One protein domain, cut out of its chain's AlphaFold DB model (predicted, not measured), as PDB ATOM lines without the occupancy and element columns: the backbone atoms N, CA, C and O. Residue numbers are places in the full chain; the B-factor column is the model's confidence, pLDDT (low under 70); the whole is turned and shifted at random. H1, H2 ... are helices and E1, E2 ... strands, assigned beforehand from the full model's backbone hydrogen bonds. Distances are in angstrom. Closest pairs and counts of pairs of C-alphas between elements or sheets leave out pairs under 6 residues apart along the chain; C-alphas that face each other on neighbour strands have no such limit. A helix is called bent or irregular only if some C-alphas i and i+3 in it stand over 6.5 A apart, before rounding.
ATOM      1  N   ASN A   3      80.724 155.633 122.172       92.81
ATOM      2  CA  ASN A   3      82.186 155.624 122.203       92.81
ATOM      3  C   ASN A   3      82.744 155.717 120.782       92.81
ATOM      4  O   ASN A   3      82.170 155.149 119.854       92.81
ATOM      5  N   TRP A   4      83.857 156.423 120.643       94.94
ATOM      6  CA  TRP A   4      84.565 156.659 119.392       94.94
ATOM      7  C   TRP A   4      86.048 156.424 119.629       94.94
ATOM      8  O   TRP A   4      86.569 156.805 120.675       94.94
ATOM      9  N   SER A   5      86.713 155.835 118.645       96.50
ATOM     10  CA  SER A   5      88.141 155.539 118.694       96.50
ATOM     11  C   SER A   5      88.764 155.895 117.352       96.50
ATOM     12  O   SER A   5      88.155 155.650 116.310       96.50
ATOM     13  N   VAL A   6      89.972 156.452 117.375       96.75
ATOM     14  CA  VAL A   6      90.799 156.685 116.186       96.75
ATOM     15  C   VAL A   6      91.982 155.739 116.264       96.75
ATOM     16  O   VAL A   6      92.704 155.728 117.260       96.75
ATOM     17  N   VAL A   7      92.187 154.954 115.211       94.44
ATOM     18  CA  VAL A   7      93.318 154.033 115.086       94.44
ATOM     19  C   VAL A   7      94.201 154.504 113.933       94.44
ATOM     20  O   VAL A   7      93.692 154.795 112.853       94.44
ATOM     21  N   ARG A   8      95.518 154.574 114.148       91.62
ATOM     22  CA  ARG A   8      96.521 154.901 113.120       91.62
ATOM     23  C   ARG A   8      97.605 153.834 113.115       91.62
ATOM     24  O   ARG A   8      98.220 153.591 114.146       91.62
ATOM     25  N   TYR A   9      97.819 153.190 111.968       87.50
ATOM     26  CA  TYR A   9      98.850 152.154 111.786       87.50
ATOM     27  C   TYR A   9      98.850 151.085 112.895       87.50
ATOM     28  O   TYR A   9      99.895 150.724 113.432       87.50
ATOM     29  N   GLY A  10      97.654 150.619 113.275       87.81
ATOM     30  CA  GLY A  10      97.470 149.599 114.311       87.81
ATOM     31  C   GLY A  10      97.455 150.112 115.754       87.81
ATOM     32  O   GLY A  10      97.135 149.347 116.657       87.81
ATOM     33  N   ARG A  11      97.755 151.396 115.984       89.00
ATOM     34  CA  ARG A  11      97.808 152.018 117.314       89.00
ATOM     35  C   ARG A  11      96.522 152.773 117.612       89.00
ATOM     36  O   ARG A  11      96.034 153.519 116.763       89.00
ATOM     37  N   LEU A  12      96.001 152.640 118.830       94.44
ATOM     38  CA  LEU A  12      94.922 153.499 119.316       94.44
ATOM     39  C   LEU A  12      95.467 154.918 119.548       94.44
ATOM     40  O   LEU A  12      96.182 155.157 120.514       94.44
ATOM     41  N   ALA A  13      95.130 155.850 118.657       94.88
ATOM     42  CA  ALA A  13      95.664 157.213 118.644       94.88
ATOM     43  C   ALA A  13      94.775 158.226 119.389       94.88
ATOM     44  O   ALA A  13      95.255 159.278 119.809       94.88
ATOM     45  N   ALA A  14      93.478 157.932 119.537       96.75
ATOM     46  CA  ALA A  14      92.554 158.691 120.378       96.75
ATOM     47  C   ALA A  14      91.315 157.868 120.742       96.75
ATOM     48  O   ALA A  14      90.930 156.946 120.022       96.75
ATOM     49  N   ALA A  15      90.640 158.266 121.819       96.69
ATOM     50  CA  ALA A  15      89.312 157.786 122.171       96.69
ATOM     51  C   ALA A  15      88.470 158.933 122.741       96.69
ATOM     52  O   ALA A  15      88.992 159.853 123.371       96.69
ATOM     53  N   GLY A  16      87.161 158.885 122.520       95.00
ATOM     54  CA  GLY A  16      86.234 159.916 122.967       95.00
ATOM     55  C   GLY A  16      84.805 159.406 123.080       95.00
ATOM     56  O   GLY A  16      84.472 158.302 122.648       95.00
ATOM     57  N   THR A  17      83.933 160.223 123.668       94.94
ATOM     58  CA  THR A  17      82.503 159.915 123.756       94.94
ATOM     59  C   THR A  17      81.669 161.064 123.220       94.94
ATOM     60  O   THR A  17      82.022 162.230 123.374       94.94
ATOM     61  N   VAL A  18      80.551 160.725 122.578       92.75
ATOM     62  CA  VAL A  18      79.596 161.704 122.053       92.75
ATOM     63  C   VAL A  18      78.287 161.614 122.843       92.75
ATOM     64  O   VAL A  18      77.743 160.504 123.012       92.75
ATOM     65  N   PRO A  19      77.767 162.752 123.344       92.69
ATOM     66  CA  PRO A  19      76.476 162.805 124.016       92.69
ATOM     67  C   PRO A  19      75.327 162.335 123.108       92.69
ATOM     68  O   PRO A  19      75.371 162.532 121.891       92.69
ATOM     69  N   PRO A  20      74.267 161.725 123.666       92.56
ATOM     70  CA  PRO A  20      73.061 161.421 122.900       92.56
ATOM     71  C   PRO A  20      72.462 162.684 122.261       92.56
ATOM     72  O   PRO A  20      72.405 163.729 122.900       92.56
ATOM     73  N   GLY A  21      72.005 162.584 121.010       92.19
ATOM     74  CA  GLY A  21      71.361 163.691 120.288       92.19
ATOM     75  C   GLY A  21      72.311 164.746 119.708       92.19
ATOM     76  O   GLY A  21      71.860 165.599 118.950       92.19
ATOM     77  N   ALA A  22      73.613 164.684 120.003       92.25
ATOM     78  CA  ALA A  22      74.595 165.576 119.395       92.25
ATOM     79  C   ALA A  22      74.856 165.203 117.926       92.25
ATOM     80  O   ALA A  22      74.861 164.022 117.566       92.25
ATOM     81  N   GLN A  23      75.128 166.207 117.085       93.44
ATOM     82  CA  GLN A  23      75.604 165.975 115.722       93.44
ATOM     83  C   GLN A  23      76.980 165.285 115.789       93.44
ATOM     84  O   GLN A  23      77.906 165.873 116.345       93.44
ATOM     85  N   PRO A  24      77.159 164.068 115.239       90.94
ATOM     86  CA  PRO A  24      78.394 163.311 115.458       90.94
ATOM     87  C   PRO A  24      79.628 163.882 114.755       90.94
ATOM     88  O   PRO A  24      80.730 163.781 115.284       90.94
ATOM     89  N   ARG A  25      79.461 164.476 113.564       93.62
ATOM     90  CA  ARG A  25      80.589 164.809 112.682       93.62
ATOM     91  C   ARG A  25      81.615 165.773 113.308       93.62
ATOM     92  O   ARG A  25      82.778 165.393 113.331       93.62
ATOM     93  N   PRO A  26      81.221 166.891 113.952       95.12
ATOM     94  CA  PRO A  26      82.178 167.783 114.615       95.12
ATOM     95  C   PRO A  26      83.029 167.106 115.699       95.12
ATOM     96  O   PRO A  26      84.177 167.482 115.910       95.12
ATOM     97  N   TYR A  27      82.485 166.098 116.388       94.75
ATOM     98  CA  TYR A  27      83.226 165.350 117.405       94.75
ATOM     99  C   TYR A  27      84.225 164.379 116.779       94.75
ATOM    100  O   TYR A  27      85.314 164.210 117.315       94.75
ATOM    101  N   VAL A  28      83.863 163.758 115.653       94.00
ATOM    102  CA  VAL A  28      84.784 162.923 114.870       94.00
ATOM    103  C   VAL A  28      85.942 163.770 114.360       94.00
ATOM    104  O   VAL A  28      87.092 163.404 114.579       94.00
ATOM    105  N   ASP A  29      85.644 164.925 113.766       95.69
ATOM    106  CA  ASP A  29      86.654 165.834 113.222       95.69
ATOM    107  C   ASP A  29      87.604 166.320 114.329       95.69
ATOM    108  O   ASP A  29      88.824 166.280 114.170       95.69
ATOM    109  N   ALA A  30      87.057 166.695 115.492       96.12
ATOM    110  CA  ALA A  30      87.852 167.071 116.658       96.12
ATOM    111  C   ALA A  30      88.723 165.913 117.172       96.12
ATOM    112  O   ALA A  30      89.888 166.128 117.495       96.12
ATOM    113  N   LEU A  31      88.185 164.690 117.224       96.25
ATOM    114  CA  LEU A  31      88.920 163.512 117.684       96.25
ATOM    115  C   LEU A  31      90.066 163.145 116.730       96.25
ATOM    116  O   LEU A  31      91.145 162.780 117.184       96.25
ATOM    117  N   ILE A  32      89.860 163.273 115.417       96.19
ATOM    118  CA  ILE A  32      90.904 163.057 114.404       96.19
ATOM    119  C   ILE A  32      91.990 164.135 114.507       96.19
ATOM    120  O   ILE A  32      93.180 163.815 114.426       96.19
ATOM    121  N   ALA A  33      91.591 165.396 114.704       96.81
ATOM    122  CA  ALA A  33      92.507 166.529 114.800       96.81
ATOM    123  C   ALA A  33      93.413 166.470 116.040       96.81
ATOM    124  O   ALA A  33      94.551 166.928 115.980       96.81
ATOM    125  N   THR A  34      92.935 165.906 117.154       96.69
ATOM    126  CA  THR A  34      93.706 165.788 118.405       96.69
ATOM    127  C   THR A  34      94.399 164.440 118.587       96.69
ATOM    128  O   THR A  34      95.193 164.294 119.516       96.69
ATOM    129  N   ALA A  35      94.123 163.459 117.724       96.69
ATOM    130  CA  ALA A  35      94.727 162.138 117.813       96.69
ATOM    131  C   ALA A  35      96.253 162.178 117.670       96.69
ATOM    132  O   ALA A  35      96.794 162.918 116.840       96.69
ATOM    133  N   GLU A  36      96.929 161.314 118.434       93.06
ATOM    134  CA  GLU A  36      98.382 161.135 118.388       93.06
ATOM    135  C   GLU A  36      98.854 160.946 116.939       93.06
ATOM    136  O   GLU A  36      98.273 160.178 116.162       93.06
ATOM    137  N   THR A  37      99.906 161.667 116.547       90.12
ATOM    138  CA  THR A  37     100.546 161.448 115.246       90.12
ATOM    139  C   THR A  37     101.387 160.183 115.334       90.12
ATOM    140  O   THR A  37     102.363 160.136 116.073       90.12
ATOM    141  N   VAL A  38     101.002 159.166 114.568       86.75
ATOM    142  CA  VAL A  38     101.701 157.881 114.487       86.75
ATOM    143  C   VAL A  38     102.315 157.796 113.103       86.75
ATOM    144  O   VAL A  38     101.626 158.062 112.119       86.75
ATOM    145  N   PHE A  39     103.596 157.453 113.010       82.12
ATOM    146  CA  PHE A  39     104.247 157.265 111.717       82.12
ATOM    147  C   PHE A  39     104.008 155.840 111.206       82.12
ATOM    148  O   PHE A  39     103.997 154.903 112.010       82.12
ATOM    149  N   PRO A  40     103.835 155.652 109.886       73.38
ATOM    150  CA  PRO A  40     103.767 154.317 109.312       73.38
ATOM    151  C   PRO A  40     105.053 153.536 109.627       73.38
ATOM    152  O   PRO A  40     106.132 154.137 109.702       73.38
ATOM    153  N   PRO A  41     104.972 152.206 109.809       66.50
ATOM    154  CA  PRO A  41     106.163 151.385 109.969       66.50
ATOM    155  C   PRO A  41     107.104 151.571 108.770       66.50
ATOM    156  O   PRO A  41     106.672 151.592 107.619       66.50
ATOM    157  N   ALA A  42     108.398 151.744 109.047       58.44
ATOM    158  CA  ALA A  42     109.409 151.923 108.012       58.44
ATOM    159  C   ALA A  42     109.638 150.594 107.275       58.44
ATOM    160  O   ALA A  42     110.186 149.653 107.847       58.44
ATOM    161  N   GLY A  58     105.181 152.745 114.933       65.06
ATOM    162  CA  GLY A  58     103.819 152.220 114.885       65.06
ATOM    163  C   GLY A  58     103.480 151.323 116.083       65.06
ATOM    164  O   GLY A  58     104.207 151.280 117.073       65.06
ATOM    165  N   ALA A  59     102.353 150.616 115.990       80.62
ATOM    166  CA  ALA A  59     101.913 149.686 117.030       80.62
ATOM    167  C   ALA A  59     102.761 148.407 117.103       80.62
ATOM    168  O   ALA A  59     103.309 147.955 116.095       80.62
ATOM    169  N   THR A  60     102.816 147.787 118.283       82.69
ATOM    170  CA  THR A  60     103.328 146.413 118.425       82.69
ATOM    171  C   THR A  60     102.323 145.392 117.883       82.69
ATOM    172  O   THR A  60     101.149 145.706 117.671       82.69
ATOM    173  N   ALA A  61     102.762 144.148 117.675       81.94
ATOM    174  CA  ALA A  61     101.866 143.072 117.252       81.94
ATOM    175  C   ALA A  61     100.723 142.857 118.261       81.94
ATOM    176  O   ALA A  61      99.565 142.758 117.871       81.94
ATOM    177  N   GLU A  62     101.026 142.879 119.558       84.56
ATOM    178  CA  GLU A  62     100.048 142.707 120.633       84.56
ATOM    179  C   GLU A  62      99.022 143.850 120.675       84.56
ATOM    180  O   GLU A  62      97.831 143.619 120.906       84.56
ATOM    181  N   GLU A  63      99.455 145.089 120.420       87.88
ATOM    182  CA  GLU A  63      98.554 146.239 120.291       87.88
ATOM    183  C   GLU A  63      97.625 146.078 119.080       87.88
ATOM    184  O   GLU A  63      96.407 146.244 119.210       87.88
ATOM    185  N   MET A  64      98.177 145.691 117.926       87.75
ATOM    186  CA  MET A  64      97.399 145.429 116.712       87.75
ATOM    187  C   MET A  64      96.381 144.309 116.925       87.75
ATOM    188  O   MET A  64      95.222 144.456 116.545       87.75
ATOM    189  N   GLU A  65      96.775 143.213 117.573       87.31
ATOM    190  CA  GLU A  65      95.877 142.112 117.916       87.31
ATOM    191  C   GLU A  65      94.750 142.556 118.849       87.31
ATOM    192  O   GLU A  65      93.615 142.106 118.703       87.31
ATOM    193  N   CYS A  66      95.029 143.443 119.808       92.69
ATOM    194  CA  CYS A  66      94.000 144.007 120.679       92.69
ATOM    195  C   CYS A  66      92.975 144.824 119.880       92.69
ATOM    196  O   CYS A  66      91.767 144.645 120.055       92.69
ATOM    197  N   VAL A  67      93.448 145.670 118.958       92.88
ATOM    198  CA  VAL A  67      92.585 146.456 118.070       92.88
ATOM    199  C   VAL A  67      91.772 145.557 117.140       92.88
ATOM    200  O   VAL A  67      90.565 145.751 117.042       92.88
ATOM    201  N   LEU A  68      92.392 144.567 116.492       90.12
ATOM    202  CA  LEU A  68      91.701 143.614 115.614       90.12
ATOM    203  C   LEU A  68      90.606 142.859 116.369       90.12
ATOM    204  O   LEU A  68      89.453 142.862 115.952       90.12
ATOM    205  N   ARG A  69      90.934 142.321 117.549       90.69
ATOM    206  CA  ARG A  69      89.970 141.629 118.413       90.69
ATOM    207  C   ARG A  69      88.804 142.527 118.812       90.69
ATOM    208  O   ARG A  69      87.681 142.051 118.919       90.69
ATOM    209  N   TRP A  70      89.063 143.812 119.057       94.62
ATOM    210  CA  TRP A  70      88.011 144.791 119.317       94.62
ATOM    211  C   TRP A  70      87.157 145.057 118.073       94.62
ATOM    212  O   TRP A  70      85.935 145.068 118.194       94.62
ATOM    213  N   LEU A  71      87.764 145.238 116.896       92.75
ATOM    214  CA  LEU A  71      87.051 145.467 115.634       92.75
ATOM    215  C   LEU A  71      86.104 144.312 115.272       92.75
ATOM    216  O   LEU A  71      85.036 144.572 114.719       92.75
ATOM    217  N   ASP A  72      86.455 143.080 115.645       90.44
ATOM    218  CA  ASP A  72      85.630 141.884 115.431       90.44
ATOM    219  C   ASP A  72      84.430 141.780 116.390       90.44
ATOM    220  O   ASP A  72      83.539 140.945 116.199       90.44
ATOM    221  N   LEU A  73      84.356 142.622 117.429       93.19
ATOM    222  CA  LEU A  73      83.246 142.569 118.375       93.19
ATOM    223  C   LEU A  73      81.930 143.050 117.741       93.19
ATOM    224  O   LEU A  73      81.871 144.110 117.100       93.19
ATOM    225  N   PRO A  74      80.810 142.352 118.014       93.56
ATOM    226  CA  PRO A  74      79.494 142.822 117.617       93.56
ATOM    227  C   PRO A  74      79.217 144.237 118.135       93.56
ATOM    228  O   PRO A  74      79.349 144.531 119.321       93.56
ATOM    229  N   GLY A  75      78.777 145.118 117.236       90.69
ATOM    230  CA  GLY A  75      78.407 146.496 117.579       90.69
ATOM    231  C   GLY A  75      79.492 147.535 117.305       90.69
ATOM    232  O   GLY A  75      79.172 148.725 117.297       90.69
ATOM    233  N   VAL A  76      80.720 147.120 116.980       93.81
ATOM    234  CA  VAL A  76      81.723 148.035 116.427       93.81
ATOM    235  C   VAL A  76      81.315 148.441 115.010       93.81
ATOM    236  O   VAL A  76      80.692 147.682 114.257       93.81
ATOM    237  N   ARG A  77      81.540 149.715 114.684       92.38
ATOM    238  CA  ARG A  77      81.169 150.324 113.406       92.38
ATOM    239  C   ARG A  77      82.324 151.174 112.922       92.38
ATOM    240  O   ARG A  77      82.803 152.039 113.651       92.38
ATOM    241  N   LEU A  78      82.722 150.933 111.684       92.50
ATOM    242  CA  LEU A  78      83.757 151.692 111.016       92.50
ATOM    243  C   LEU A  78      83.106 152.886 110.310       92.50
ATOM    244  O   LEU A  78      82.150 152.727 109.554       92.50
ATOM    245  N   VAL A  79      83.565 154.087 110.659       92.50
ATOM    246  CA  VAL A  79      82.953 155.354 110.225       92.50
ATOM    247  C   VAL A  79      83.699 155.932 109.033       92.50
ATOM    248  O   VAL A  79      83.078 156.422 108.096       92.50
ATOM    249  N   GLU A  80      85.024 155.872 109.081       92.69
ATOM    250  CA  GLU A  80      85.915 156.424 108.073       92.69
ATOM    251  C   GLU A  80      87.218 155.628 108.072       92.69
ATOM    252  O   GLU A  80      87.673 155.177 109.126       92.69
ATOM    253  N   VAL A  81      87.794 155.451 106.885       93.94
ATOM    254  CA  VAL A  81      89.127 154.884 106.674       93.94
ATOM    255  C   VAL A  81      89.857 155.808 105.719       93.94
ATOM    256  O   VAL A  81      89.338 156.125 104.651       93.94
ATOM    257  N   ASP A  82      91.057 156.219 106.115       90.88
ATOM    258  CA  ASP A  82      92.005 156.862 105.215       90.88
ATOM    259  C   ASP A  82      92.744 155.776 104.416       90.88
ATOM    260  O   ASP A  82      93.301 154.836 104.990       90.88
ATOM    261  N   GLY A  83      92.695 155.862 103.087       88.31
ATOM    262  CA  GLY A  83      93.218 154.840 102.184       88.31
ATOM    263  C   GLY A  83      92.248 153.681 101.934       88.31
ATOM    264  O   GLY A  83      91.071 153.875 101.638       88.31
ATOM    265  N   THR A  84      92.757 152.448 101.956       87.38
ATOM    266  CA  THR A  84      91.977 151.247 101.623       87.38
ATOM    267  C   THR A  84      92.060 150.233 102.751       87.38
ATOM    268  O   THR A  84      93.147 149.856 103.182       87.38
ATOM    269  N   TRP A  85      90.901 149.754 103.203       85.88
ATOM    270  CA  TRP A  85      90.835 148.614 104.108       85.88
ATOM    271  C   TRP A  85      91.075 147.324 103.324       85.88
ATOM    272  O   TRP A  85      90.263 146.937 102.484       85.88
ATOM    273  N   THR A  86      92.202 146.667 103.587       85.25
ATOM    274  CA  THR A  86      92.600 145.433 102.904       85.25
ATOM    275  C   THR A  86      93.156 144.425 103.897       85.25
ATOM    276  O   THR A  86      93.852 144.811 104.833       85.25
ATOM    277  N   CYS A  87      92.929 143.137 103.648       81.06
ATOM    278  CA  CYS A  87      93.637 142.053 104.320       81.06
ATOM    279  C   CYS A  87      94.655 141.440 103.340       81.06
ATOM    280  O   CYS A  87      94.276 141.147 102.201       81.06
ATOM    281  N   PRO A  88      95.934 141.258 103.722       78.81
ATOM    282  CA  PRO A  88      96.918 140.612 102.857       78.81
ATOM    283  C   PRO A  88      96.497 139.187 102.478       78.81
ATOM    284  O   PRO A  88      96.177 138.383 103.349       78.81
ATOM    285  N   ALA A  89      96.572 138.840 101.187       82.69
ATOM    286  CA  ALA A  89      96.158 137.523 100.683       82.69
ATOM    287  C   ALA A  89      96.927 136.343 101.313       82.69
ATOM    288  O   ALA A  89      96.388 135.249 101.435       82.69
ATOM    289  N   HIS A  90      98.172 136.579 101.733       78.75
ATOM    290  CA  HIS A  90      99.024 135.603 102.424       78.75
ATOM    291  C   HIS A  90      99.213 135.945 103.911       78.75
ATOM    292  O   HIS A  90     100.212 135.569 104.518       78.75
ATOM    293  N   GLY A  91      98.290 136.723 104.483       78.06
ATOM    294  CA  GLY A  91      98.273 137.027 105.909       78.06
ATOM    295  C   GLY A  91      97.825 135.832 106.754       78.06
ATOM    296  O   GLY A  91      97.297 134.842 106.247       78.06
ATOM    297  N   ALA A  92      97.991 135.950 108.072       81.50
ATOM    298  CA  ALA A  92      97.635 134.893 109.019       81.50
ATOM    299  C   ALA A  92      96.122 134.612 109.100       81.50
ATOM    300  O   ALA A  92      95.729 133.547 109.566       81.50
ATOM    301  N   GLU A  93      95.269 135.523 108.618       84.25
ATOM    302  CA  GLU A  93      93.811 135.367 108.701       84.25
ATOM    303  C   GLU A  93      93.298 134.142 107.929       84.25
ATOM    304  O   GLU A  93      92.372 133.475 108.377       84.25
ATOM    305  N   GLY A  94      93.950 133.753 106.826       84.69
ATOM    306  CA  GLY A  94      93.607 132.515 106.113       84.69
ATOM    307  C   GLY A  94      93.821 131.240 106.946       84.69
ATOM    308  O   GLY A  94      93.271 130.192 106.618       84.69
ATOM    309  N   LEU A  95      94.594 131.322 108.033       87.38
ATOM    310  CA  LEU A  95      94.848 130.226 108.968       87.38
ATOM    311  C   LEU A  95      93.913 130.248 110.187       87.38
ATOM    312  O   LEU A  95      94.042 129.370 111.037       87.38
ATOM    313  N   ARG A  96      92.978 131.208 110.283       84.94
ATOM    314  CA  ARG A  96      92.090 131.415 111.443       84.94
ATOM    315  C   ARG A  96      91.444 130.125 111.938       84.94
ATOM    316  O   ARG A  96      91.627 129.761 113.089       84.94
ATOM    317  N   GLU A  97      90.769 129.392 111.055       88.94
ATOM    318  CA  GLU A  97      90.063 128.157 111.424       88.94
ATOM    319  C   GLU A  97      91.016 127.080 111.972       88.94
ATOM    320  O   GLU A  97      90.681 126.348 112.902       88.94
ATOM    321  N   TRP A  98      92.222 126.974 111.407       89.62
ATOM    322  CA  TRP A  98      93.236 126.041 111.895       89.62
ATOM    323  C   TRP A  98      93.769 126.458 113.271       89.62
ATOM    324  O   TRP A  98      93.914 125.607 114.148       89.62
ATOM    325  N   ILE A  99      94.010 127.759 113.470       86.50
ATOM    326  CA  ILE A  99      94.432 128.337 114.751       86.50
ATOM    327  C   ILE A  99      93.358 128.096 115.819       86.50
ATOM    328  O   ILE A  99      93.674 127.574 116.886       86.50
ATOM    329  N   ASP A 100      92.096 128.404 115.528       86.88
ATOM    330  CA  ASP A 100      90.984 128.236 116.468       86.88
ATOM    331  C   ASP A 100      90.847 126.768 116.903       86.88
ATOM    332  O   ASP A 100      90.783 126.481 118.098       86.88
ATOM    333  N   LYS A 101      90.940 125.817 115.961       88.19
ATOM    334  CA  LYS A 101      90.963 124.372 116.261       88.19
ATOM    335  C   LYS A 101      92.161 123.952 117.112       88.19
ATOM    336  O   LYS A 101      92.031 123.072 117.962       88.19
TER     337      LYS A 101
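This is residues 3 to 42 and 58 to 101 of the 118 residues of the protein "Endonuclease" of Actinomadura sp. BRA 177 (UniProt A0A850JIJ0). A two-stranded hairpin, E1 and E2, has H1 packed along one side, while the first part of H2, residues 61 to 67, comes near it from the other side. Beyond this body sticks out an arm, residues 83 to 101, that ends in H3. The 84 printed residues include two named strands and three named helices in the order E1, E2, H1, H2, H3; the sheet is antiparallel and the class is mixed. The whole is loose, with a radius of gyration of the C-alphas of 14.9 A and spans of 44 by 32 by 21 A.

E1 is residues 3 to 8, 17.0 A long, from C-alpha 3 at (82.186, 155.624, 122.203). E2, residues 11 to 18, is 21.2 A long. H1 is residues 24 to 34, 15.8 A, and H2 is residues 61 to 71, 15.1 A. H3, residues 92 to 101, is 14.4 A long and ends with C-alpha 101 at (90.963, 124.372, 116.261); it is irregular, with C-alphas 94 and 97 7.7 A apart.

E1 and E2 form a hairpin, antiparallel at 157 degrees, with N 4 and O 16 at 2.8 A and N 8 and O 11 at 2.9 A, within hydrogen-bond range. The closest C-alphas of E2 and H1 are those of Ala 14 and Leu 31, 6.6 A apart. Those of E2 and H2 are Arg 11 and Glu 63, 6.5 A. E1 and H2 are only just apart, at 8.2 A. H3 is apart from E1, E2, H1 and H2. Each O i to N i+4 pair is within hydrogen-bond range in H1 and H2; in H3 it is 3 of 6.

The C-alphas of Ala 22 and Lys 101, the two farthest apart, are 44.4 A apart. Residues 43 to 57 are not printed, and C-alphas 42 and 58 are 8.9 A apart across this cut. The link from H2 to H3 is long, 20 residues. Mean pLDDT of the printed part is 89.2, with residues 41, 42 and 58 under 70.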